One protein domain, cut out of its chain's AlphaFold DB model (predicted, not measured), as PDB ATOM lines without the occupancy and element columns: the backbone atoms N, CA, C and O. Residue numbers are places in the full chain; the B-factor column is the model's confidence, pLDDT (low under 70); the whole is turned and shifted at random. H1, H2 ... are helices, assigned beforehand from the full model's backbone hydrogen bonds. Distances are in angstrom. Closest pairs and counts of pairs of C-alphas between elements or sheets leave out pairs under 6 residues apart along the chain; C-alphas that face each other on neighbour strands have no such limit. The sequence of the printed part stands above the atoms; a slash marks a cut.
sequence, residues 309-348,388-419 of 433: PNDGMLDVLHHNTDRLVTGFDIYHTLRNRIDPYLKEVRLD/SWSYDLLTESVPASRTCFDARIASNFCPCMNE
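This is residues 309 to 348 and 388 to 419 of the 433 residues of the protein "Hypothetical protein" of Proboscia inermis (UniProt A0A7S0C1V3). Three separate helices form a loose frame: H1 and H2 are joined at one end by a link, H3 makes a corner with H2, and residues 392 to 398 pass between H1 and H2. These residues belong to the long stretch 388 to 419, which has no named element and whose later part, residues 399 to 419, runs on to the end opposite H3. The printed part has 72 residues with helices H1, H2 and H3 in chain order and no named strand; its class is all helix, with 30 residues in helices. It is loose, radius of gyration of the C-alphas 14.0 A, and elongated, 44 by 24 by 18 A.

H1, residues 311 to 320, begins at C-alpha (-37.753, 37.151, -6.443) and spans 14.4 A. H2, residues 327 to 338, spans 16.2 A. H3, residues 341 to 348, spans 11.2 A and ends at C-alpha (-37.470, 32.159, -31.715).

H1 is apart from H2 and H3. H2 and H3 are close but not clearly touching, about perpendicular at 85 degrees; their closest C-alphas, of Asn 336 and Lys 343, are 7.1 A apart. In H1, H2 and H3 every O i to N i+4 pair is within hydrogen-bond range.

The farthest C-alphas, of Asp 348 and Glu 419, are 45.7 A apart. Residues 349 to 387 are not printed; the gap is 18.2 A. No link is long. Residues 340 to 348 and 415 to 419 have pLDDT under 70.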
ATOM      1  N   PRO A 309     -37.427  42.262 -11.648       75.75
ATOM      2  CA  PRO A 309     -38.881  42.279 -11.474       75.75
ATOM      3  C   PRO A 309     -39.458  41.110 -10.659       75.75
ATOM      4  O   PRO A 309     -40.663  41.097 -10.411       75.75
ATOM      5  N   ASN A 310     -38.663  40.098 -10.299       83.75
ATOM      6  CA  ASN A 310     -39.138  38.951  -9.528       83.75
ATOM      7  C   ASN A 310     -38.077  38.398  -8.568       83.75
ATOM      8  O   ASN A 310     -36.874  38.520  -8.808       83.75
ATOM      9  N   ASP A 311     -38.563  37.728  -7.521       81.31
ATOM     10  CA  ASP A 311     -37.753  37.151  -6.443       81.31
ATOM     11  C   ASP A 311     -36.706  36.147  -6.956       81.31
ATOM     12  O   ASP A 311     -35.602  36.074  -6.422       81.31
ATOM     13  N   GLY A 312     -36.993  35.438  -8.053       89.06
ATOM     14  CA  GLY A 312     -36.063  34.465  -8.631       89.06
ATOM     15  C   GLY A 312     -34.751  35.090  -9.116       89.06
ATOM     16  O   GLY A 312     -33.693  34.487  -8.965       89.06
ATOM     17  N   MET A 313     -34.785  36.311  -9.655       89.56
ATOM     18  CA  MET A 313     -33.563  37.018 -10.066       89.56
ATOM     19  C   MET A 313     -32.738  37.493  -8.862       89.56
ATOM     20  O   MET A 313     -31.506  37.501  -8.921       89.56
ATOM     21  N   LEU A 314     -33.398  37.860  -7.759       90.25
ATOM     22  CA  LEU A 314     -32.717  38.223  -6.516       90.25
ATOM     23  C   LEU A 314     -32.022  37.002  -5.892       90.25
ATOM     24  O   LEU A 314     -30.868  37.100  -5.475       90.25
ATOM     25  N   ASP A 315     -32.679  35.842  -5.907       92.69
ATOM     26  CA  ASP A 315     -32.094  34.576  -5.454       92.69
ATOM     27  C   ASP A 315     -30.864  34.183  -6.287       92.69
ATOM     28  O   ASP A 315     -29.850  33.749  -5.735       92.69
ATOM     29  N   VAL A 316     -30.915  34.377  -7.611       94.38
ATOM     30  CA  VAL A 316     -29.769  34.140  -8.505       94.38
ATOM     31  C   VAL A 316     -28.601  35.066  -8.167       94.38
ATOM     32  O   VAL A 316     -27.467  34.596  -8.046       94.38
ATOM     33  N   LEU A 317     -28.858  36.361  -7.960       91.38
ATOM     34  CA  LEU A 317     -27.826  37.317  -7.556       91.38
ATOM     35  C   LEU A 317     -27.172  36.922  -6.231       91.38
ATOM     36  O   LEU A 317     -25.944  36.892  -6.148       91.38
ATOM     37  N   HIS A 318     -27.972  36.572  -5.220       92.12
ATOM     38  CA  HIS A 318     -27.463  36.100  -3.933       92.12
ATOM     39  C   HIS A 318     -26.671  34.800  -4.064       92.12
ATOM     40  O   HIS A 318     -25.626  34.654  -3.440       92.12
ATOM     41  N   HIS A 319     -27.114  33.863  -4.903       94.75
ATOM     42  CA  HIS A 319     -26.362  32.635  -5.164       94.75
ATOM     43  C   HIS A 319     -24.998  32.914  -5.808       94.75
ATOM     44  O   HIS A 319     -24.042  32.174  -5.561       94.75
ATOM     45  N   ASN A 320     -24.900  33.961  -6.629       95.56
ATOM     46  CA  ASN A 320     -23.698  34.306  -7.385       95.56
ATOM     47  C   ASN A 320     -22.633  35.067  -6.571       95.56
ATOM     48  O   ASN A 320     -21.492  35.132  -7.028       95.56
ATOM     49  N   THR A 321     -22.935  35.588  -5.371       92.06
ATOM     50  CA  THR A 321     -21.961  36.372  -4.576       92.06
ATOM     51  C   THR A 321     -20.742  35.567  -4.124       92.06
ATOM     52  O   THR A 321     -19.657  36.125  -4.006       92.06
ATOM     53  N   ASP A 322     -20.899  34.254  -3.929       88.88
ATOM     54  CA  ASP A 322     -19.838  33.341  -3.473       88.88
ATOM     55  C   ASP A 322     -19.338  32.417  -4.601       88.88
ATOM     56  O   ASP A 322     -18.990  31.248  -4.382       88.88
ATOM     57  N   ARG A 323     -19.358  32.901  -5.851       93.50
ATOM     58  CA  ARG A 323     -18.995  32.124  -7.049       93.50
ATOM     59  C   ARG A 323     -17.817  32.728  -7.798       93.50
ATOM     60  O   ARG A 323     -17.520  33.914  -7.696       93.50
ATOM     61  N   LEU A 324     -17.155  31.886  -8.595       92.12
ATOM     62  CA  LEU A 324     -16.103  32.322  -9.508       92.12
ATOM     63  C   LEU A 324     -16.730  33.080 -10.686       92.12
ATOM     64  O   LEU A 324     -17.164  32.472 -11.669       92.12
ATOM     65  N   VAL A 325     -16.779  34.403 -10.557       93.31
ATOM     66  CA  VAL A 325     -17.289  35.350 -11.555       93.31
ATOM     67  C   VAL A 325     -16.119  36.066 -12.228       93.31
ATOM     68  O   VAL A 325     -15.115  36.392 -11.598       93.31
ATOM     69  N   THR A 326     -16.240  36.313 -13.528       92.25
ATOM     70  CA  THR A 326     -15.213  36.936 -14.369       92.25
ATOM     71  C   THR A 326     -15.761  38.142 -15.126       92.25
ATOM     72  O   THR A 326     -16.961  38.411 -15.138       92.25
ATOM     73  N   GLY A 327     -14.879  38.872 -15.819       91.62
ATOM     74  CA  GLY A 327     -15.299  39.934 -16.739       91.62
ATOM     75  C   GLY A 327     -16.231  39.452 -17.857       91.62
ATOM     76  O   GLY A 327     -17.092  40.217 -18.278       91.62
ATOM     77  N   PHE A 328     -16.130  38.184 -18.280       93.25
ATOM     78  CA  PHE A 328     -17.026  37.622 -19.296       93.25
ATOM     79  C   PHE A 328     -18.476  37.542 -18.811       93.25
ATOM     80  O   PHE A 328     -19.392  37.811 -19.581       93.25
ATOM     81  N   ASP A 329     -18.690  37.220 -17.536       95.69
ATOM     82  CA  ASP A 329     -20.034  37.124 -16.956       95.69
ATOM     83  C   ASP A 329     -20.658  38.519 -16.791       95.69
ATOM     84  O   ASP A 329     -21.833  38.728 -17.089       95.69
ATOM     85  N   ILE A 330     -19.852  39.518 -16.410       94.69
ATOM     86  CA  ILE A 330     -20.293  40.922 -16.391       94.69
ATOM     87  C   ILE A 330     -20.651  41.381 -17.807       94.69
ATOM     88  O   ILE A 330     -21.708  41.977 -17.997       94.69
ATOM     89  N   TYR A 331     -19.814  41.075 -18.803       93.44
ATOM     90  CA  TYR A 331     -20.100  41.385 -20.201       93.44
ATOM     91  C   TYR A 331     -21.427  40.765 -20.652       93.44
ATOM     92  O   TYR A 331     -22.276  41.493 -21.156       93.44
ATOM     93  N   HIS A 332     -21.642  39.463 -20.421       93.06
ATOM     94  CA  HIS A 332     -22.894  38.776 -20.761       93.06
ATOM     95  C   HIS A 332     -24.092  39.456 -20.085       93.06
ATOM     96  O   HIS A 332     -25.062  39.825 -20.747       93.06
ATOM     97  N   THR A 333     -23.983  39.717 -18.783       93.19
ATOM     98  CA  THR A 333     -25.025  40.397 -18.007       93.19
ATOM     99  C   THR A 333     -25.369  41.767 -18.598       93.19
ATOM    100  O   THR A 333     -26.537  42.057 -18.841       93.19
ATOM    101  N   LEU A 334     -24.370  42.612 -18.877       93.31
ATOM    102  CA  LEU A 334     -24.583  43.947 -19.451       93.31
ATOM    103  C   LEU A 334     -25.128  43.874 -20.880       93.31
ATOM    104  O   LEU A 334     -26.060  44.602 -21.220       93.31
ATOM    105  N   ARG A 335     -24.596  42.964 -21.700       90.31
ATOM    106  CA  ARG A 335     -25.010  42.737 -23.088       90.31
ATOM    107  C   ARG A 335     -26.499  42.420 -23.188       90.31
ATOM    108  O   ARG A 335     -27.166  42.984 -24.054       90.31
ATOM    109  N   ASN A 336     -27.013  41.584 -22.284       88.75
ATOM    110  CA  ASN A 336     -28.431  41.221 -22.215       88.75
ATOM    111  C   ASN A 336     -29.331  42.363 -21.720       88.75
ATOM    112  O   ASN A 336     -30.534  42.341 -21.976       88.75
ATOM    113  N   ARG A 337     -28.788  43.347 -20.987       88.81
ATOM    114  CA  ARG A 337     -29.561  44.505 -20.501       88.81
ATOM    115  C   ARG A 337     -29.595  45.656 -21.490       88.81
ATOM    116  O   ARG A 337     -30.616  46.326 -21.575       88.81
ATOM    117  N   ILE A 338     -28.507  45.866 -22.221       88.75
ATOM    118  CA  ILE A 338     -28.412  46.914 -23.243       88.75
ATOM    119  C   ILE A 338     -29.328  46.602 -24.429       88.75
ATOM    120  O   ILE A 338     -29.983  47.505 -24.949       88.75
ATOM    121  N   ASP A 339     -29.403  45.331 -24.827       79.44
ATOM    122  CA  ASP A 339     -30.195  44.890 -25.972       79.44
ATOM    123  C   ASP A 339     -31.061  43.667 -25.625       79.44
ATOM    124  O   ASP A 339     -30.664  42.519 -25.857       79.44
ATOM    125  N   PRO A 340     -32.253  43.887 -25.045       63.25
ATOM    126  CA  PRO A 340     -33.163  42.795 -24.729       63.25
ATOM    127  C   PRO A 340     -33.799  42.172 -25.985       63.25
ATOM    128  O   PRO A 340     -34.229  41.022 -25.923       63.25
ATOM    129  N   TYR A 341     -33.840  42.877 -27.123       51.94
ATOM    130  CA  TYR A 341     -34.495  42.396 -28.347       51.94
ATOM    131  C   TYR A 341     -33.734  41.243 -29.003       51.94
ATOM    132  O   TYR A 341     -34.346  40.318 -29.540       51.94
ATOM    133  N   LEU A 342     -32.408  41.205 -28.869       56.06
ATOM    134  CA  LEU A 342     -31.618  40.052 -29.305       56.06
ATOM    135  C   LEU A 342     -31.908  38.770 -28.519       56.06
ATOM    136  O   LEU A 342     -31.716  37.670 -29.045       56.06
ATOM    137  N   LYS A 343     -32.409  38.882 -27.284       51.19
ATOM    138  CA  LYS A 343     -32.837  37.717 -26.500       51.19
ATOM    139  C   LYS A 343     -34.075  37.062 -27.113       51.19
ATOM    140  O   LYS A 343     -34.151  35.837 -27.158       51.19
ATOM    141  N   GLU A 344     -35.017  37.863 -27.608       52.47
ATOM    142  CA  GLU A 344     -36.260  37.370 -28.211       52.47
ATOM    143  C   GLU A 344     -36.007  36.725 -29.580       52.47
ATOM    144  O   GLU A 344     -36.429  35.592 -29.807       52.47
ATOM    145  N   VAL A 345     -35.197  37.359 -30.438       54.06
ATOM    146  CA  VAL A 345     -34.840  36.809 -31.763       54.06
ATOM    147  C   VAL A 345     -34.130  35.449 -31.651       54.06
ATOM    148  O   VAL A 345     -34.383  34.547 -32.456       54.06
ATOM    149  N   ARG A 346     -33.280  35.264 -30.629       54.34
ATOM    150  CA  ARG A 346     -32.563  34.002 -30.380       54.34
ATOM    151  C   ARG A 346     -33.475  32.883 -29.875       54.34
ATOM    152  O   ARG A 346     -33.307  31.741 -30.299       54.34
ATOM    153  N   LEU A 347     -34.428  33.191 -28.991       54.50
ATOM    154  CA  LEU A 347     -35.393  32.200 -28.498       54.50
ATOM    155  C   LEU A 347     -36.298  31.690 -29.622       54.50
ATOM    156  O   LEU A 347     -36.633  30.506 -29.636       54.50
ATOM    157  N   ASP A 348     -36.653  32.551 -30.570       51.38
ATOM    158  CA  ASP A 348     -37.470  32.159 -31.715       51.38
ATOM    159  C   ASP A 348     -36.671  31.331 -32.732       51.38
ATOM    160  O   ASP A 348     -37.173  30.318 -33.215       51.38
ATOM    161  N   SER A 388     -20.119  31.453 -24.843       88.94
ATOM    162  CA  SER A 388     -20.926  30.322 -24.350       88.94
ATOM    163  C   SER A 388     -20.521  29.810 -22.963       88.94
ATOM    164  O   SER A 388     -21.263  29.058 -22.343       88.94
ATOM    165  N   TRP A 389     -19.346  30.208 -22.472       91.56
ATOM    166  CA  TRP A 389     -18.832  29.874 -21.138       91.56
ATOM    167  C   TRP A 389     -19.157  30.924 -20.064       91.56
ATOM    168  O   TRP A 389     -18.744  30.772 -18.908       91.56
ATOM    169  N   SER A 390     -19.821  32.016 -20.448       95.25
ATOM    170  CA  SER A 390     -20.191  33.120 -19.560       95.25
ATOM    171  C   SER A 390     -21.644  33.016 -19.110       95.25
ATOM    172  O   SER A 390     -22.483  32.523 -19.859       95.25
ATOM    173  N   TYR A 391     -21.946  33.531 -17.922       96.12
ATOM    174  CA  TYR A 391     -23.280  33.491 -17.317       96.12
ATOM    175  C   TYR A 391     -23.873  34.904 -17.198       96.12
ATOM    176  O   TYR A 391     -23.169  35.834 -16.800       96.12
ATOM    177  N   ASP A 392     -25.162  35.069 -17.498       94.50
ATOM    178  CA  ASP A 392     -25.940  36.251 -17.121       94.50
ATOM    179  C   ASP A 392     -26.208  36.191 -15.616       94.50
ATOM    180  O   ASP A 392     -27.064  35.442 -15.142       94.50
ATOM    181  N   LEU A 393     -25.488  37.009 -14.855       95.38
ATOM    182  CA  LEU A 393     -25.488  37.001 -13.393       95.38
ATOM    183  C   LEU A 393     -26.848  37.342 -12.774       95.38
ATOM    184  O   LEU A 393     -27.016  37.159 -11.570       95.38
ATOM    185  N   LEU A 394     -27.799  37.842 -13.568       92.38
ATOM    186  CA  LEU A 394     -29.153  38.166 -13.127       92.38
ATOM    187  C   LEU A 394     -30.149  37.029 -13.356       92.38
ATOM    188  O   LEU A 394     -31.214  37.034 -12.745       92.38
ATOM    189  N   THR A 395     -29.856  36.093 -14.260       92.81
ATOM    190  CA  THR A 395     -30.805  35.028 -14.633       92.81
ATOM    191  C   THR A 395     -30.231  33.622 -14.570       92.81
ATOM    192  O   THR A 395     -30.996  32.664 -14.633       92.81
ATOM    193  N   GLU A 396     -28.917  33.478 -14.436       95.38
ATOM    194  CA  GLU A 396     -28.227  32.196 -14.423       95.38
ATOM    195  C   GLU A 396     -27.390  32.031 -13.149       95.38
ATOM    196  O   GLU A 396     -26.601  32.896 -12.759       95.38
ATOM    197  N   SER A 397     -27.552  30.881 -12.497       96.75
ATOM    198  CA  SER A 397     -26.767  30.503 -11.325       96.75
ATOM    199  C   SER A 397     -25.406  29.959 -11.755       96.75
ATOM    200  O   SER A 397     -25.323  28.902 -12.382       96.75
ATOM    201  N   VAL A 398     -24.324  30.622 -11.353       97.44
ATOM    202  CA  VAL A 398     -22.961  30.137 -11.592       97.44
ATOM    203  C   VAL A 398     -22.719  28.874 -10.743       97.44
ATOM    204  O   VAL A 398     -22.928  28.901  -9.520       97.44
ATOM    205  N   PRO A 399     -22.283  27.745 -11.335       96.81
ATOM    206  CA  PRO A 399     -22.066  26.510 -10.589       96.81
ATOM    207  C   PRO A 399     -20.955  26.638  -9.544       96.81
ATOM    208  O   PRO A 399     -19.886  27.185  -9.812       96.81
ATOM    209  N   ALA A 400     -21.161  26.037  -8.368       93.44
ATOM    210  CA  ALA A 400     -20.134  25.938  -7.323       93.44
ATOM    211  C   ALA A 400     -18.870  25.193  -7.791       93.44
ATOM    212  O   ALA A 400     -17.785  25.411  -7.266       93.44
ATOM    213  N   SER A 401     -19.032  24.298  -8.766       93.62
ATOM    214  CA  SER A 401     -17.969  23.489  -9.355       93.62
ATOM    215  C   SER A 401     -17.238  24.174 -10.510       93.62
ATOM    216  O   SER A 401     -16.367  23.540 -11.099       93.62
ATOM    217  N   ARG A 402     -17.592  25.420 -10.874       93.69
ATOM    218  CA  ARG A 402     -16.954  26.130 -11.990       93.69
ATOM    219  C   ARG A 402     -15.469  26.317 -11.703       93.69
ATOM    220  O   ARG A 402     -15.085  26.933 -10.709       93.69
ATOM    221  N   THR A 403     -14.637  25.799 -12.593       90.88
ATOM    222  CA  THR A 403     -13.183  25.921 -12.514       90.88
ATOM    223  C   THR A 403     -12.697  27.168 -13.254       90.88
ATOM    224  O   THR A 403     -13.402  27.739 -14.086       90.88
ATOM    225  N   CYS A 404     -11.452  27.579 -13.008       88.81
ATOM    226  CA  CYS A 404     -10.799  28.614 -13.817       88.81
ATOM    227  C   CYS A 404     -10.777  28.272 -15.309       88.81
ATOM    228  O   CYS A 404     -10.894  29.168 -16.141       88.81
ATOM    229  N   PHE A 405     -10.626  26.984 -15.640       89.94
ATOM    230  CA  PHE A 405     -10.624  26.513 -17.019       89.94
ATOM    231  C   PHE A 405     -11.986  26.751 -17.677       89.94
ATOM    232  O   PHE A 405     -12.043  27.346 -18.754       89.94
ATOM    233  N   ASP A 406     -13.074  26.392 -16.987       91.38
ATOM    234  CA  ASP A 406     -14.446  26.662 -17.442       91.38
ATOM    235  C   ASP A 406     -14.689  28.168 -17.607       91.38
ATOM    236  O   ASP A 406     -15.371  28.601 -18.528       91.38
ATOM    237  N   ALA A 407     -14.103  28.979 -16.725       91.38
ATOM    238  CA  ALA A 407     -14.206  30.435 -16.739       91.38
ATOM    239  C   ALA A 407     -13.221  31.135 -17.701       91.38
ATOM    240  O   ALA A 407     -13.189  32.364 -17.747       91.38
ATOM    241  N   ARG A 408     -12.407  30.380 -18.458       91.00
ATOM    242  CA  ARG A 408     -11.352  30.891 -19.358       91.00
ATOM    243  C   ARG A 408     -10.340  31.829 -18.683       91.00
ATOM    244  O   ARG A 408      -9.761  32.701 -19.327       91.00
ATOM    245  N   ILE A 409     -10.084  31.630 -17.394       86.44
ATOM    246  CA  ILE A 409      -9.006  32.316 -16.677       86.44
ATOM    247  C   ILE A 409      -7.693  31.623 -17.047       86.44
ATOM    248  O   ILE A 409      -7.569  30.403 -16.911       86.44
ATOM    249  N   ALA A 410      -6.703  32.388 -17.515       82.94
ATOM    250  CA  ALA A 410      -5.402  31.824 -17.857       82.94
ATOM    251  C   ALA A 410      -4.744  31.174 -16.628       82.94
ATOM    252  O   ALA A 410      -4.890  31.642 -15.498       82.94
ATOM    253  N   SER A 411      -4.018  30.076 -16.839       76.31
ATOM    254  CA  SER A 411      -3.513  29.221 -15.755       76.31
ATOM    255  C   SER A 411      -2.587  29.945 -14.773       76.31
ATOM    256  O   SER A 411      -2.540  29.590 -13.601       76.31
ATOM    257  N   ASN A 412      -1.894  30.994 -15.214       73.75
ATOM    258  CA  ASN A 412      -1.060  31.846 -14.367       73.75
ATOM    259  C   ASN A 412      -1.864  32.763 -13.425       73.75
ATOM    260  O   ASN A 412      -1.321  33.197 -12.414       73.75
ATOM    261  N   PHE A 413      -3.135  33.028 -13.737       75.81
ATOM    262  CA  PHE A 413      -4.084  33.767 -12.897       75.81
ATOM    263  C   PHE A 413      -5.067  32.852 -12.164       75.81
ATOM    264  O   PHE A 413      -5.903  33.337 -11.409       75.81
ATOM    265  N   CYS A 414      -4.981  31.537 -12.372       75.12
ATOM    266  CA  CYS A 414      -5.727  30.567 -11.590       75.12
ATOM    267  C   CYS A 414      -4.866  30.099 -10.412       75.12
ATOM    268  O   CYS A 414      -4.029  29.207 -10.584       75.12
ATOM    269  N   PRO A 415      -5.021  30.664  -9.203       63.44
ATOM    270  CA  PRO A 415      -4.349  30.112  -8.044       63.44
ATOM    271  C   PRO A 415      -4.927  28.718  -7.771       63.44
ATOM    272  O   PRO A 415      -6.020  28.584  -7.224       63.44
ATOM    273  N   CYS A 416      -4.197  27.659  -8.135       54.53
ATOM    274  CA  CYS A 416      -4.472  26.323  -7.615       54.53
ATOM    275  C   CYS A 416      -4.269  26.366  -6.095       54.53
ATOM    276  O   CYS A 416      -3.149  26.222  -5.606       54.53
ATOM    277  N   MET A 417      -5.354  26.573  -5.345       52.38
ATOM    278  CA  MET A 417      -5.341  26.676  -3.877       52.38
ATOM    279  C   MET A 417      -4.738  25.435  -3.194       52.38
ATOM    280  O   MET A 417      -4.303  25.523  -2.051       52.38
ATOM    281  N   ASN A 418      -4.680  24.297  -3.895       51.72
ATOM    282  CA  ASN A 418      -4.222  23.018  -3.354       51.72
ATOM    283  C   ASN A 418      -2.870  22.522  -3.911       51.72
ATOM    284  O   ASN A 418      -2.426  21.459  -3.487       51.72
ATOM    285  N   GLU A 419      -2.210  23.225  -4.844       47.25
ATOM    286  CA  GLU A 419      -1.126  22.602  -5.641       47.25
ATOM    287  C   GLU A 419       0.226  23.326  -5.647       47.25
ATOM    288  O   GLU A 419       1.181  22.805  -6.222       47.25
TER     289      GLU A 419